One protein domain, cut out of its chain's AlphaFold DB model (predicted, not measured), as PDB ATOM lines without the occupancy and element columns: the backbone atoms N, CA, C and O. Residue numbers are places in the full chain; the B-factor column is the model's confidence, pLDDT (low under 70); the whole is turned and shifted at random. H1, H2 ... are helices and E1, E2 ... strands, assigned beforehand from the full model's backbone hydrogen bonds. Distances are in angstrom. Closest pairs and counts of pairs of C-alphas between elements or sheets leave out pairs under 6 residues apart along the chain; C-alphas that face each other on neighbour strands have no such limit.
ATOM      1  N   ASP A  73     195.260 153.585 117.909       91.31
ATOM      2  CA  ASP A  73     196.571 153.492 118.562       91.31
ATOM      3  C   ASP A  73     197.164 154.881 118.843       91.31
ATOM      4  O   ASP A  73     197.766 155.103 119.891       91.31
ATOM      5  N   ASP A  74     196.944 155.858 117.961       91.81
ATOM      6  CA  ASP A  74     197.414 157.226 118.190       91.81
ATOM      7  C   ASP A  74     196.586 157.938 119.268       91.81
ATOM      8  O   ASP A  74     197.130 158.693 120.074       91.81
ATOM      9  N   VAL A  75     195.286 157.635 119.364       92.50
ATOM     10  CA  VAL A  75     194.440 158.106 120.475       92.50
ATOM     11  C   VAL A  75     194.931 157.535 121.809       92.50
ATOM     12  O   VAL A  75     195.023 158.272 122.792       92.50
ATOM     13  N   GLN A  76     195.298 156.249 121.849       94.19
ATOM     14  CA  GLN A  76     195.885 155.616 123.034       94.19
ATOM     15  C   GLN A  76     197.218 156.274 123.411       94.19
ATOM     16  O   GLN A  76     197.389 156.673 124.563       94.19
ATOM     17  N   LYS A  77     198.139 156.446 122.451       93.62
ATOM     18  CA  LYS A  77     199.429 157.123 122.674       93.62
ATOM     19  C   LYS A  77     199.242 158.534 123.223       93.62
ATOM     20  O   LYS A  77     199.915 158.905 124.179       93.62
ATOM     21  N   ASN A  78     198.304 159.301 122.671       94.69
ATOM     22  CA  ASN A  78     197.994 160.648 123.146       94.69
ATOM     23  C   ASN A  78     197.473 160.630 124.586       94.69
ATOM     24  O   ASN A  78     197.983 161.364 125.431       94.69
ATOM     25  N   ALA A  79     196.509 159.756 124.890       94.81
ATOM     26  CA  ALA A  79     195.965 159.616 126.238       94.81
ATOM     27  C   ALA A  79     197.043 159.221 127.262       94.81
ATOM     28  O   ALA A  79     197.094 159.790 128.351       94.81
ATOM     29  N   LEU A  80     197.930 158.286 126.912       94.31
ATOM     30  CA  LEU A  80     199.058 157.895 127.760       94.31
ATOM     31  C   LEU A  80     200.090 159.019 127.894       94.31
ATOM     32  O   LEU A  80     200.566 159.272 128.996       94.31
ATOM     33  N   GLY A  81     200.362 159.756 126.816       94.25
ATOM     34  CA  GLY A  81     201.240 160.923 126.822       94.25
ATOM     35  C   GLY A  81     200.769 162.016 127.784       94.25
ATOM     36  O   GLY A  81     201.591 162.586 128.500       94.25
ATOM     37  N   VAL A  82     199.456 162.260 127.875       94.81
ATOM     38  CA  VAL A  82     198.873 163.159 128.889       94.81
ATOM     39  C   VAL A  82     199.223 162.672 130.294       94.81
ATOM     40  O   VAL A  82     199.692 163.454 131.115       94.81
ATOM     41  N   VAL A  83     199.039 161.382 130.585       94.06
ATOM     42  CA  VAL A  83     199.312 160.835 131.924       94.06
ATOM     43  C   VAL A  83     200.800 160.849 132.261       94.06
ATOM     44  O   VAL A  83     201.167 161.154 133.395       94.06
ATOM     45  N   THR A  84     201.663 160.585 131.282       92.81
ATOM     46  CA  THR A  84     203.115 160.699 131.441       92.81
ATOM     47  C   THR A  84     203.519 162.126 131.805       92.81
ATOM     48  O   THR A  84     204.236 162.301 132.789       92.81
ATOM     49  N   LYS A  85     203.006 163.142 131.094       92.19
ATOM     50  CA  LYS A  85     203.246 164.558 131.431       92.19
ATOM     51  C   LYS A  85     202.760 164.888 132.844       92.19
ATOM     52  O   LYS A  85     203.526 165.402 133.645       92.19
ATOM     53  N   LEU A  86     201.535 164.485 133.193       92.38
ATOM     54  CA  LEU A  86     200.981 164.703 134.534       92.38
ATOM     55  C   LEU A  86     201.840 164.087 135.643       92.38
ATOM     56  O   LEU A  86     202.009 164.691 136.697       92.38
ATOM     57  N   ASN A  87     202.373 162.885 135.423       92.00
ATOM     58  CA  ASN A  87     203.256 162.228 136.384       92.00
ATOM     59  C   ASN A  87     204.621 162.925 136.490       92.00
ATOM     60  O   ASN A  87     205.160 163.022 137.591       92.00
ATOM     61  N   GLN A  88     205.169 163.426 135.377       90.50
ATOM     62  CA  GLN A  88     206.408 164.212 135.372       90.50
ATOM     63  C   GLN A  88     206.230 165.536 136.121       90.50
ATOM     64  O   GLN A  88     207.053 165.871 136.976       90.50
ATOM     65  N   ASP A  89     205.134 166.246 135.864       88.94
ATOM     66  CA  ASP A  89     204.801 167.496 136.547       88.94
ATOM     67  C   ASP A  89     204.610 167.239 138.048       88.94
ATOM     68  O   ASP A  89     205.236 167.887 138.879       88.94
ATOM     69  N   PHE A  90     203.848 166.204 138.417       90.06
ATOM     70  CA  PHE A  90     203.607 165.843 139.817       90.06
ATOM     71  C   PHE A  90     204.894 165.507 140.586       90.06
ATOM     72  O   PHE A  90     205.044 165.910 141.744       90.06
ATOM     73  N   ALA A  91     205.829 164.797 139.947       86.56
ATOM     74  CA  ALA A  91     207.117 164.452 140.541       86.56
ATOM     75  C   ALA A  91     208.050 165.666 140.683       86.56
ATOM     76  O   ALA A  91     208.785 165.760 141.665       86.56
ATOM     77  N   THR A  92     208.025 166.598 139.725       82.31
ATOM     78  CA  THR A  92     208.934 167.757 139.696       82.31
ATOM     79  C   THR A  92     208.423 168.944 140.518       82.31
ATOM     80  O   THR A  92     209.220 169.656 141.123       82.31
ATOM     81  N   SER A  93     207.105 169.141 140.607       75.25
ATOM     82  CA  SER A  93     206.477 170.331 141.193       75.25
ATOM     83  C   SER A  93     205.953 170.134 142.627       75.25
ATOM     84  O   SER A  93     204.953 170.747 143.005       75.25
ATOM     85  N   GLN A  94     206.570 169.258 143.428       67.00
ATOM     86  CA  GLN A  94     206.131 168.950 144.802       67.00
ATOM     87  C   GLN A  94     204.657 168.504 144.907       67.00
ATOM     88  O   GLN A  94     203.905 169.006 145.741       67.00
ATOM     89  N   GLN A  95     204.233 167.537 144.089       69.56
ATOM     90  CA  GLN A  95     202.892 166.946 144.171       69.56
ATOM     91  C   GLN A  95     201.746 167.925 143.845       69.56
ATOM     92  O   GLN A  95     200.712 167.955 144.524       69.56
ATOM     93  N   ASN A  96     201.912 168.747 142.803       74.19
ATOM     94  CA  ASN A  96     200.855 169.662 142.378       74.19
ATOM     95  C   ASN A  96     199.799 168.960 141.502       74.19
ATOM     96  O   ASN A  96     200.102 168.060 140.722       74.19
ATOM     97  N   PHE A  97     198.540 169.382 141.630       86.81
ATOM     98  CA  PHE A  97     197.387 168.818 140.920       86.81
ATOM     99  C   PHE A  97     196.801 169.837 139.934       86.81
ATOM    100  O   PHE A  97     195.600 170.107 139.964       86.81
ATOM    101  N   ASP A  98     197.636 170.440 139.083       84.06
ATOM    102  CA  ASP A  98     197.245 171.577 138.227       84.06
ATOM    103  C   ASP A  98     196.167 171.242 137.184       84.06
ATOM    104  O   ASP A  98     195.421 172.111 136.731       84.06
ATOM    105  N   PHE A  99     196.008 169.958 136.867       90.44
ATOM    106  CA  PHE A  99     194.942 169.450 136.002       90.44
ATOM    107  C   PHE A  99     193.553 169.425 136.662       90.44
ATOM    108  O   PHE A  99     192.549 169.198 135.979       90.44
ATOM    109  N   LEU A 100     193.480 169.639 137.981       93.31
ATOM    110  CA  LEU A 100     192.249 169.699 138.768       93.31
ATOM    111  C   LEU A 100     191.861 171.145 139.060       93.31
ATOM    112  O   LEU A 100     192.711 171.973 139.382       93.31
ATOM    113  N   THR A 101     190.563 171.454 139.035       93.12
ATOM    114  CA  THR A 101     190.041 172.746 139.527       93.12
ATOM    115  C   THR A 101     190.459 172.991 140.982       93.12
ATOM    116  O   THR A 101     190.656 172.041 141.735       93.12
ATOM    117  N   ALA A 102     190.544 174.251 141.426       91.06
ATOM    118  CA  ALA A 102     190.997 174.572 142.788       91.06
ATOM    119  C   ALA A 102     190.188 173.833 143.873       91.06
ATOM    120  O   ALA A 102     190.751 173.309 144.835       91.06
ATOM    121  N   LYS A 103     188.871 173.703 143.661       92.31
ATOM    122  CA  LYS A 103     187.971 172.938 144.530       92.31
ATOM    123  C   LYS A 103     188.324 171.447 144.564       92.31
ATOM    124  O   LYS A 103     188.389 170.860 145.640       92.31
ATOM    125  N   GLN A 104     188.567 170.835 143.403       93.50
ATOM    126  CA  GLN A 104     188.970 169.428 143.310       93.50
ATOM    127  C   GLN A 104     190.358 169.192 143.918       93.50
ATOM    128  O   GLN A 104     190.546 168.190 144.603       93.50
ATOM    129  N   THR A 105     191.304 170.114 143.722       92.75
ATOM    130  CA  THR A 105     192.638 170.071 144.334       92.75
ATOM    131  C   THR A 105     192.542 170.094 145.856       92.75
ATOM    132  O   THR A 105     193.140 169.251 146.520       92.75
ATOM    133  N   GLN A 106     191.769 171.026 146.420       91.81
ATOM    134  CA  GLN A 106     191.581 171.127 147.867       91.81
ATOM    135  C   GLN A 106     190.938 169.856 148.434       91.81
ATOM    136  O   GLN A 106     191.410 169.317 149.433       91.81
ATOM    137  N   GLN A 107     189.908 169.346 147.757       92.50
ATOM    138  CA  GLN A 107     189.230 168.110 148.134       92.50
ATOM    139  C   GLN A 107     190.180 166.904 148.116       92.50
ATOM    140  O   GLN A 107     190.212 166.135 149.075       92.50
ATOM    141  N   LEU A 108     190.991 166.754 147.063       91.94
ATOM    142  CA  LEU A 108     191.956 165.660 146.962       91.94
ATOM    143  C   LEU A 108     193.047 165.771 148.030       91.94
ATOM    144  O   LEU A 108     193.338 164.781 148.693       91.94
ATOM    145  N   LYS A 109     193.606 166.967 148.257       90.81
ATOM    146  CA  LYS A 109     194.603 167.195 149.315       90.81
ATOM    147  C   LYS A 109     194.049 166.841 150.691       90.81
ATOM    148  O   LYS A 109     194.719 166.148 151.448       90.81
ATOM    149  N   GLN A 110     192.814 167.240 150.993       90.44
ATOM    150  CA  GLN A 110     192.159 166.872 152.248       90.44
ATOM    151  C   GLN A 110     192.008 165.351 152.385       90.44
ATOM    152  O   GLN A 110     192.254 164.795 153.447       90.44
ATOM    153  N   TRP A 111     191.636 164.660 151.307       89.75
ATOM    154  CA  TRP A 111     191.508 163.205 151.306       89.75
ATOM    155  C   TRP A 111     192.838 162.453 151.409       89.75
ATOM    156  O   TRP A 111     192.860 161.326 151.910       89.75
ATOM    157  N   VAL A 112     193.922 163.037 150.905       86.94
ATOM    158  CA  VAL A 112     195.265 162.442 150.911       86.94
ATOM    159  C   VAL A 112     196.003 162.732 152.212       86.94
ATOM    160  O   VAL A 112     196.766 161.886 152.640       86.94
ATOM    161  N   HIS A 113     195.753 163.862 152.873       84.56
ATOM    162  CA  HIS A 113     196.440 164.248 154.113       84.56
ATOM    163  C   HIS A 113     195.586 164.079 155.374       84.56
ATOM    164  O   HIS A 113     195.901 164.644 156.416       84.56
ATOM    165  N   ASP A 114     194.524 163.275 155.301       83.62
ATOM    166  CA  ASP A 114     193.721 162.899 156.472       83.62
ATOM    167  C   ASP A 114     194.561 162.134 157.516       83.62
ATOM    168  O   ASP A 114     194.271 162.175 158.710       83.62
ATOM    169  N   LYS A 115     195.642 161.454 157.093       81.69
ATOM    170  CA  LYS A 115     196.618 160.811 157.991       81.69
ATOM    171  C   LYS A 115     198.072 161.047 157.545       81.69
ATOM    172  O   LYS A 115     198.307 161.176 156.346       81.69
ATOM    173  N   PRO A 116     199.062 161.005 158.464       79.69
ATOM    174  CA  PRO A 116     200.466 161.324 158.157       79.69
ATOM    175  C   PRO A 116     201.145 160.428 157.107       79.69
ATOM    176  O   PRO A 116     202.016 160.895 156.384       79.69
ATOM    177  N   HIS A 117     200.759 159.152 157.008       82.00
ATOM    178  CA  HIS A 117     201.390 158.164 156.113       82.00
ATOM    179  C   HIS A 117     200.627 157.955 154.798       82.00
ATOM    180  O   HIS A 117     200.835 156.968 154.096       82.00
ATOM    181  N   GLN A 118     199.698 158.857 154.478       86.81
ATOM    182  CA  GLN A 118     198.929 158.796 153.244       86.81
ATOM    183  C   GLN A 118     199.574 159.660 152.163       86.81
ATOM    184  O   GLN A 118     199.921 160.817 152.391       86.81
ATOM    185  N   TYR A 119     199.726 159.090 150.970       86.75
ATOM    186  CA  TYR A 119     200.337 159.783 149.837       86.75
ATOM    187  C   TYR A 119     199.816 159.251 148.504       86.75
ATOM    188  O   TYR A 119     199.275 158.146 148.415       86.75
ATOM    189  N   ILE A 120     200.004 160.050 147.455       89.44
ATOM    190  CA  ILE A 120     199.855 159.627 146.062       89.44
ATOM    191  C   ILE A 120     201.260 159.490 145.488       89.44
ATOM    192  O   ILE A 120     202.034 160.441 145.533       89.44
ATOM    193  N   ALA A 121     201.592 158.309 144.969       84.88
ATOM    194  CA  ALA A 121     202.876 158.080 144.307       84.88
ATOM    195  C   ALA A 121     202.852 158.574 142.855       84.88
ATOM    196  O   ALA A 121     203.778 159.227 142.390       84.88
ATOM    197  N   ASN A 122     201.781 158.232 142.140       86.50
ATOM    198  CA  ASN A 122     201.580 158.548 140.737       86.50
ATOM    199  C   ASN A 122     200.091 158.485 140.374       86.50
ATOM    200  O   ASN A 122     199.232 158.052 141.156       86.50
ATOM    201  N   PHE A 123     199.803 158.891 139.147       91.31
ATOM    202  CA  PHE A 123     198.520 158.731 138.503       91.31
ATOM    203  C   PHE A 123     198.526 157.561 137.525       91.31
ATOM    204  O   PHE A 123     199.507 157.283 136.834       91.31
ATOM    205  N   THR A 124     197.384 156.889 137.460       91.00
ATOM    206  CA  THR A 124     197.172 155.651 136.710       91.00
ATOM    207  C   THR A 124     196.132 155.856 135.607       91.00
ATOM    208  O   THR A 124     195.002 156.225 135.939       91.00
ATOM    209  N   PRO A 125     196.437 155.583 134.324       93.19
ATOM    210  CA  PRO A 125     195.420 155.549 133.278       93.19
ATOM    211  C   PRO A 125     194.558 154.287 133.416       93.19
ATOM    212  O   PRO A 125     195.062 153.170 133.338       93.19
ATOM    213  N   VAL A 126     193.252 154.461 133.601       92.62
ATOM    214  CA  VAL A 126     192.270 153.367 133.727       92.62
ATOM    215  C   VAL A 126     191.576 153.090 132.394       92.62
ATOM    216  O   VAL A 126     191.325 151.944 132.033       92.62
ATOM    217  N   ALA A 127     191.242 154.152 131.665       94.38
ATOM    218  CA  ALA A 127     190.557 154.083 130.383       94.38
ATOM    219  C   ALA A 127     190.825 155.351 129.572       94.38
ATOM    220  O   ALA A 127     191.226 156.373 130.129       94.38
ATOM    221  N   PHE A 128     190.545 155.321 128.276       95.19
ATOM    222  CA  PHE A 128     190.555 156.512 127.426       95.19
ATOM    223  C   PHE A 128     189.361 156.495 126.482       95.19
ATOM    224  O   PHE A 128     188.778 155.442 126.223       95.19
ATOM    225  N   GLY A 129     188.954 157.655 125.990       94.75
ATOM    226  CA  GLY A 129     187.767 157.738 125.159       94.75
ATOM    227  C   GLY A 129     187.463 159.141 124.680       94.75
ATOM    228  O   GLY A 129     188.251 160.066 124.865       94.75
ATOM    229  N   LYS A 130     186.284 159.287 124.085       94.12
ATOM    230  CA  LYS A 130     185.789 160.552 123.544       94.12
ATOM    231  C   LYS A 130     184.319 160.708 123.876       94.12
ATOM    232  O   LYS A 130     183.557 159.738 123.883       94.12
ATOM    233  N   ASN A 131     183.906 161.932 124.159       92.06
ATOM    234  CA  ASN A 131     182.500 162.307 124.248       92.06
ATOM    235  C   ASN A 131     182.312 163.732 123.698       92.06
ATOM    236  O   ASN A 131     183.247 164.328 123.168       92.06
ATOM    237  N   ALA A 132     181.114 164.295 123.847       88.06
ATOM    238  CA  ALA A 132     180.796 165.641 123.367       88.06
ATOM    239  C   ALA A 132     181.686 166.780 123.918       88.06
ATOM    240  O   ALA A 132     181.749 167.850 123.320       88.06
ATOM    241  N   GLN A 133     182.371 166.586 125.049       90.12
ATOM    242  CA  GLN A 133     183.280 167.577 125.639       90.12
ATOM    243  C   GLN A 133     184.707 167.498 125.072       90.12
ATOM    244  O   GLN A 133     185.468 168.463 125.234       90.12
ATOM    245  N   GLY A 134     185.053 166.392 124.405       92.06
ATOM    246  CA  GLY A 134     186.352 166.137 123.791       92.06
ATOM    247  C   GLY A 134     186.907 164.749 124.107       92.06
ATOM    248  O   GLY A 134     186.223 163.894 124.687       92.06
ATOM    249  N   ASP A 135     188.165 164.554 123.726       95.31
ATOM    250  CA  ASP A 135     188.956 163.385 124.100       95.31
ATOM    251  C   ASP A 135     189.333 163.460 125.583       95.31
ATOM    252  O   ASP A 135     189.571 164.539 126.140       95.31
ATOM    253  N   TYR A 136     189.345 162.307 126.243       95.94
ATOM    254  CA  TYR A 136     189.630 162.216 127.664       95.94
ATOM    255  C   TYR A 136     190.415 160.960 128.026       95.94
ATOM    256  O   TYR A 136     190.340 159.924 127.363       95.94
ATOM    257  N   VAL A 137     191.113 161.047 129.155       95.81
ATOM    258  CA  VAL A 137     191.663 159.904 129.879       95.81
ATOM    259  C   VAL A 137     190.985 159.809 131.245       95.81
ATOM    260  O   VAL A 137     190.821 160.802 131.956       95.81
ATOM    261  N   LEU A 138     190.518 158.614 131.598       94.81
ATOM    262  CA  LEU A 138     190.084 158.300 132.951       94.81
ATOM    263  C   LEU A 138     191.333 157.989 133.771       94.81
ATOM    264  O   LEU A 138     191.976 156.957 133.589       94.81
ATOM    265  N   LEU A 139     191.655 158.900 134.671       93.38
ATOM    266  CA  LEU A 139     192.820 158.866 135.531       93.38
ATOM    267  C   LEU A 139     192.418 158.424 136.938       93.38
ATOM    268  O   LEU A 139     191.382 158.846 137.452       93.38
ATOM    269  N   SER A 140     193.254 157.625 137.588       92.81
ATOM    270  CA  SER A 140     193.125 157.283 139.002       92.81
ATOM    271  C   SER A 140     194.289 157.860 139.795       92.81
ATOM    272  O   SER A 140     195.449 157.568 139.508       92.81
ATOM    273  N   ALA A 141     193.965 158.665 140.802       92.62
ATOM    274  CA  ALA A 141     194.889 159.111 141.826       92.62
ATOM    275  C   ALA A 141     194.816 158.128 143.000       92.62
ATOM    276  O   ALA A 141     193.824 158.077 143.735       92.62
ATOM    277  N   ASN A 142     195.849 157.298 143.129       90.69
ATOM    278  CA  ASN A 142     195.864 156.186 144.069       90.69
ATOM    279  C   ASN A 142     196.512 156.634 145.378       90.69
ATOM    280  O   ASN A 142     197.708 156.913 145.421       90.69
ATOM    281  N   ARG A 143     195.716 156.696 146.443       90.12
ATOM    282  CA  ARG A 143     196.192 156.955 147.798       90.12
ATOM    283  C   ARG A 143     196.618 155.650 148.449       90.12
ATOM    284  O   ARG A 143     195.782 154.775 148.705       90.12
ATOM    285  N   TYR A 144     197.906 155.577 148.744       86.25
ATOM    286  CA  TYR A 144     198.528 154.510 149.513       86.25
ATOM    287  C   TYR A 144     198.509 154.873 150.999       86.25
ATOM    288  O   TYR A 144     198.541 156.048 151.362       86.25
ATOM    289  N   GLU A 145     198.394 153.863 151.849       82.81
ATOM    290  CA  GLU A 145     198.462 153.956 153.309       82.81
ATOM    291  C   GLU A 145     199.029 152.637 153.853       82.81
ATOM    292  O   GLU A 145     199.111 151.663 153.108       82.81
ATOM    293  N   ASP A 146     199.355 152.562 155.146       76.69
ATOM    294  CA  ASP A 146     199.907 151.343 155.776       76.69
ATOM    295  C   ASP A 146     198.933 150.144 155.785       76.69
ATOM    296  O   ASP A 146     199.268 149.036 156.210       76.69
ATOM    297  N   SER A 147     197.698 150.342 155.318       75.25
ATOM    298  CA  SER A 147     196.733 149.269 155.111       75.25
ATOM    299  C   SER A 147     196.960 148.589 153.757       75.25
ATOM    300  O   SER A 147     197.393 149.196 152.784       75.25
ATOM    301  N   LYS A 148     196.567 147.315 153.629       80.50
ATOM    302  CA  LYS A 148     196.570 146.616 152.328       80.50
ATOM    303  C   LYS A 148     195.554 147.192 151.323       80.50
ATOM    304  O   LYS A 148     195.329 146.564 150.295       80.50
ATOM    305  N   ARG A 149     194.867 148.306 151.620       85.50
ATOM    306  CA  ARG A 149     193.830 148.898 150.765       85.50
ATOM    307  C   ARG A 149     194.329 150.187 150.125       85.50
ATOM    308  O   ARG A 149     194.763 151.109 150.799       85.50
ATOM    309  N   ILE A 150     194.136 150.280 148.819       87.25
ATOM    310  CA  ILE A 150     194.399 151.465 148.014       87.25
ATOM    311  C   ILE A 150     193.062 152.167 147.789       87.25
ATOM    312  O   ILE A 150     192.111 151.557 147.283       87.25
ATOM    313  N   LYS A 151     192.963 153.443 148.172       90.81
ATOM    314  CA  LYS A 151     191.817 154.284 147.794       90.81
ATOM    315  C   LYS A 151     192.138 154.992 146.489       90.81
ATOM    316  O   LYS A 151     193.160 155.651 146.380       90.81
ATOM    317  N   SER A 152     191.269 154.847 145.504       91.44
ATOM    318  CA  SER A 152     191.488 155.328 144.142       91.44
ATOM    319  C   SER A 152     190.472 156.418 143.815       91.44
ATOM    320  O   SER A 152     189.281 156.122 143.682       91.44
ATOM    321  N   TYR A 153     190.936 157.664 143.707       93.25
ATOM    322  CA  TYR A 153     190.118 158.824 143.343       93.25
ATOM    323  C   TYR A 153     190.175 159.029 141.833       93.25
ATOM    324  O   TYR A 153     191.243 159.279 141.275       93.25
ATOM    325  N   ARG A 154     189.034 158.895 141.157       93.19
ATOM    326  CA  ARG A 154     188.981 158.849 139.696       93.19
ATOM    327  C   ARG A 154     188.499 160.145 139.093       93.19
ATOM    328  O   ARG A 154     187.456 160.671 139.486       93.19
ATOM    329  N   TYR A 155     189.237 160.597 138.090       94.94
ATOM    330  CA  TYR A 155     188.988 161.828 137.369       94.94
ATOM    331  C   TYR A 155     188.941 161.560 135.872       94.94
ATOM    332  O   TYR A 155     189.814 160.896 135.323       94.94
ATOM    333  N   ARG A 156     187.932 162.101 135.196       95.31
ATOM    334  CA  ARG A 156     187.912 162.200 133.741       95.31
ATOM    335  C   ARG A 156     188.625 163.490 133.366       95.31
ATOM    336  O   ARG A 156     188.088 164.568 133.610       95.31
ATOM    337  N   VAL A 157     189.831 163.366 132.827       96.12
ATOM    338  CA  VAL A 157     190.686 164.490 132.441       96.12
ATOM    339  C   VAL A 157     190.582 164.664 130.933       96.12
ATOM    340  O   VAL A 157     190.988 163.786 130.173       96.12
ATOM    341  N   PHE A 158     190.006 165.784 130.509       96.50
ATOM    342  CA  PHE A 158     189.963 166.164 129.099       96.50
ATOM    343  C   PHE A 158     191.255 166.866 128.725       96.50
ATOM    344  O   PHE A 158     191.846 167.540 129.568       96.50
ATOM    345  N   TYR A 159     191.672 166.742 127.473       95.62
ATOM    346  CA  TYR A 159     192.911 167.347 127.002       95.62
ATOM    347  C   TYR A 159     192.743 167.973 125.621       95.62
ATOM    348  O   TYR A 159     191.813 167.655 124.876       95.62
ATOM    349  N   ASP A 160     193.613 168.928 125.316       94.00
ATOM    350  CA  ASP A 160     193.664 169.582 124.016       94.00
ATOM    351  C   ASP A 160     194.601 168.850 123.036       94.00
ATOM    352  O   ASP A 160     195.215 167.829 123.347       94.00
ATOM    353  N   LYS A 161     194.747 169.402 121.829       90.19
ATOM    354  CA  LYS A 161     195.616 168.834 120.785       90.19
ATOM    355  C   LYS A 161     197.106 168.818 121.157       90.19
ATOM    356  O   LYS A 161     197.858 168.063 120.553       90.19
ATOM    357  N   ASN A 162     197.529 169.620 122.135       91.81
ATOM    358  CA  ASN A 162     198.902 169.667 122.645       91.81
ATOM    359  C   ASN A 162     199.115 168.696 123.822       91.81
ATOM    360  O   ASN A 162     200.184 168.687 124.450       91.81
ATOM    361  N   LEU A 163     198.111 167.862 124.115       92.88
ATOM    362  CA  LEU A 163     198.073 166.948 125.254       92.88
ATOM    363  C   LEU A 163     198.085 167.693 126.598       92.88
ATOM    364  O   LEU A 163     198.520 167.136 127.606       92.88
ATOM    365  N   ALA A 164     197.647 168.956 126.618       92.44
ATOM    366  CA  ALA A 164     197.516 169.730 127.842       92.44
ATOM    367  C   ALA A 164     196.136 169.471 128.475       92.44
ATOM    368  O   ALA A 164     195.118 169.555 127.777       92.44
ATOM    369  N   PRO A 165     196.059 169.166 129.785       94.12
ATOM    370  CA  PRO A 165     194.791 169.004 130.484       94.12
ATOM    371  C   PRO A 165     193.944 170.280 130.457       94.12
ATOM    372  O   PRO A 165     194.410 171.369 130.786       94.12
ATOM    373  N   ILE A 166     192.657 170.143 130.150       95.12
ATOM    374  CA  ILE A 166     191.683 171.234 130.200       95.12
ATOM    375  C   ILE A 166     191.018 171.212 131.576       95.12
ATOM    376  O   ILE A 166     189.964 170.600 131.768       95.12
ATOM    377  N   ARG A 167     191.647 171.902 132.529       91.75
ATOM    378  CA  ARG A 167     191.272 171.955 133.951       91.75
ATOM    379  C   ARG A 167     189.768 172.105 134.206       91.75
ATOM    380  O   ARG A 167     189.199 171.339 134.977       91.75
ATOM    381  N   GLU A 168     189.120 173.049 133.527       91.50
ATOM    382  CA  GLU A 168     187.694 173.366 133.726       91.50
ATOM    383  C   GLU A 168     186.740 172.263 133.250       91.50
ATOM    384  O   GLU A 168     185.578 172.214 133.650       91.50
ATOM    385  N   LYS A 169     187.217 171.352 132.395       92.50
ATOM    386  CA  LYS A 169     186.441 170.197 131.939       92.50
ATOM    387  C   LYS A 169     186.677 168.961 132.804       92.50
ATOM    388  O   LYS A 169     185.892 168.018 132.713       92.50
ATOM    389  N   THR A 170     187.725 168.943 133.631       93.25
ATOM    390  CA  THR A 170     188.069 167.786 134.460       93.25
ATOM    391  C   THR A 170     186.966 167.480 135.471       93.25
ATOM    392  O   THR A 170     186.517 168.338 136.231       93.25
ATOM    393  N   GLN A 171     186.535 166.223 135.520       93.81
ATOM    394  CA  GLN A 171     185.420 165.782 136.360       93.81
ATOM    395  C   GLN A 171     185.875 164.720 137.346       93.81
ATOM    396  O   GLN A 171     186.450 163.716 136.943       93.81
ATOM    397  N   TYR A 172     185.552 164.896 138.626       93.38
ATOM    398  CA  TYR A 172     185.602 163.798 139.587       93.38
ATOM    399  C   TYR A 172     184.456 162.827 139.296       93.38
ATOM    400  O   TYR A 172     183.315 163.253 139.109       93.38
ATOM    401  N   VAL A 173     184.757 161.531 139.257       92.25
ATOM    402  CA  VAL A 173     183.809 160.518 138.779       92.25
ATOM    403  C   VAL A 173     183.450 159.501 139.853       92.25
ATOM    404  O   VAL A 173     182.279 159.153 140.010       92.25
ATOM    405  N   ALA A 174     184.438 159.008 140.601       91.50
ATOM    406  CA  ALA A 174     184.215 157.995 141.626       91.50
ATOM    407  C   ALA A 174     185.386 157.896 142.609       91.50
ATOM    408  O   ALA A 174     186.518 158.251 142.289       91.50
ATOM    409  N   THR A 175     185.111 157.314 143.777       91.38
ATOM    410  CA  THR A 175     186.130 156.731 144.654       91.38
ATOM    411  C   THR A 175     185.912 155.227 144.693       91.38
ATOM    412  O   THR A 175     184.782 154.769 144.866       91.38
ATOM    413  N   THR A 176     186.988 154.459 144.554       89.31
ATOM    414  CA  THR A 176     186.980 152.999 144.727       89.31
ATOM    415  C   THR A 176     188.009 152.590 145.783       89.31
ATOM    416  O   THR A 176     188.895 153.373 146.135       89.31
ATOM    417  N   SER A 177     187.869 151.393 146.357       88.88
ATOM    418  CA  SER A 177     188.809 150.882 147.359       88.88
ATOM    419  C   SER A 177     189.049 149.394 147.172       88.88
ATOM    420  O   SER A 177     188.139 148.586 147.369       88.88
ATOM    421  N   HIS A 178     190.293 149.045 146.857       85.56
ATOM    422  CA  HIS A 178     190.696 147.684 146.521       85.56
ATOM    423  C   HIS A 178     192.015 147.315 147.188       85.56
ATOM    424  O   HIS A 178     192.758 148.180 147.635       85.56
ATOM    425  N   THR A 179     192.291 146.017 147.277       84.00
ATOM    426  CA  THR A 179     193.557 145.487 147.807       84.00
ATOM    427  C   THR A 179     194.649 145.348 146.750       84.00
ATOM    428  O   THR A 179     195.759 144.927 147.056       84.00
TER     429      THR A 179
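AT A GLANCE: This is residues 73 to 179 of the 311 residues of an uncharacterized protein of Agrilactobacillus composti DSM 18527 = JCM 14202 (UniProt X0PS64). One strongly twisted antiparallel sheet, E1 - E2 - E3 - E4, has two separate helices over one face, H1 slantwise and H2 along the strands: two layers. The 107 printed residues run H1 H2 E1 E2 E3 E4, mixed class; the strands form a meander, each the antiparallel neighbour of the one before. It is compact, radius of gyration of the C-alphas 13.5 A, spanning 38 by 26 by 24 A.

IN THESE COORDINATES: H1, residues 73 to 92, 28.3 A, begins at C-alpha 73 (196.571, 153.492, 118.562). H2 is 102 to 112, 15.2 A. E1, 119 to 131, 31.3 A, bends by 59 degrees at 128. E2 is 134 to 144, 30.7 A; E3, 150 to 158, 24.4 A; E4, 171 to 178, 21.4 A, ends at (190.696, 147.684, 146.521).

HOW THE PARTS SIT: Within hydrogen-bond range are N 124 and O 140 of hairpin E1 and E2, 2.9 A, N 139 and O 155 of E2 and E3, 2.8 A, and N 154 and O 174 of E3 and E4, 2.8 A. H1's height over the sheet is 8.3 A; its closest C-alphas to E2 are Ala 79 and Val 137, 5.6 A. H2's height is 8.5 A. H1 and H2 are apart; in both, every O i to N i+4 pair is within range.

THE WHOLE: The printed part has no cut; link E3 to E4 is long. Residues 94 to 95 have pLDDT under 70.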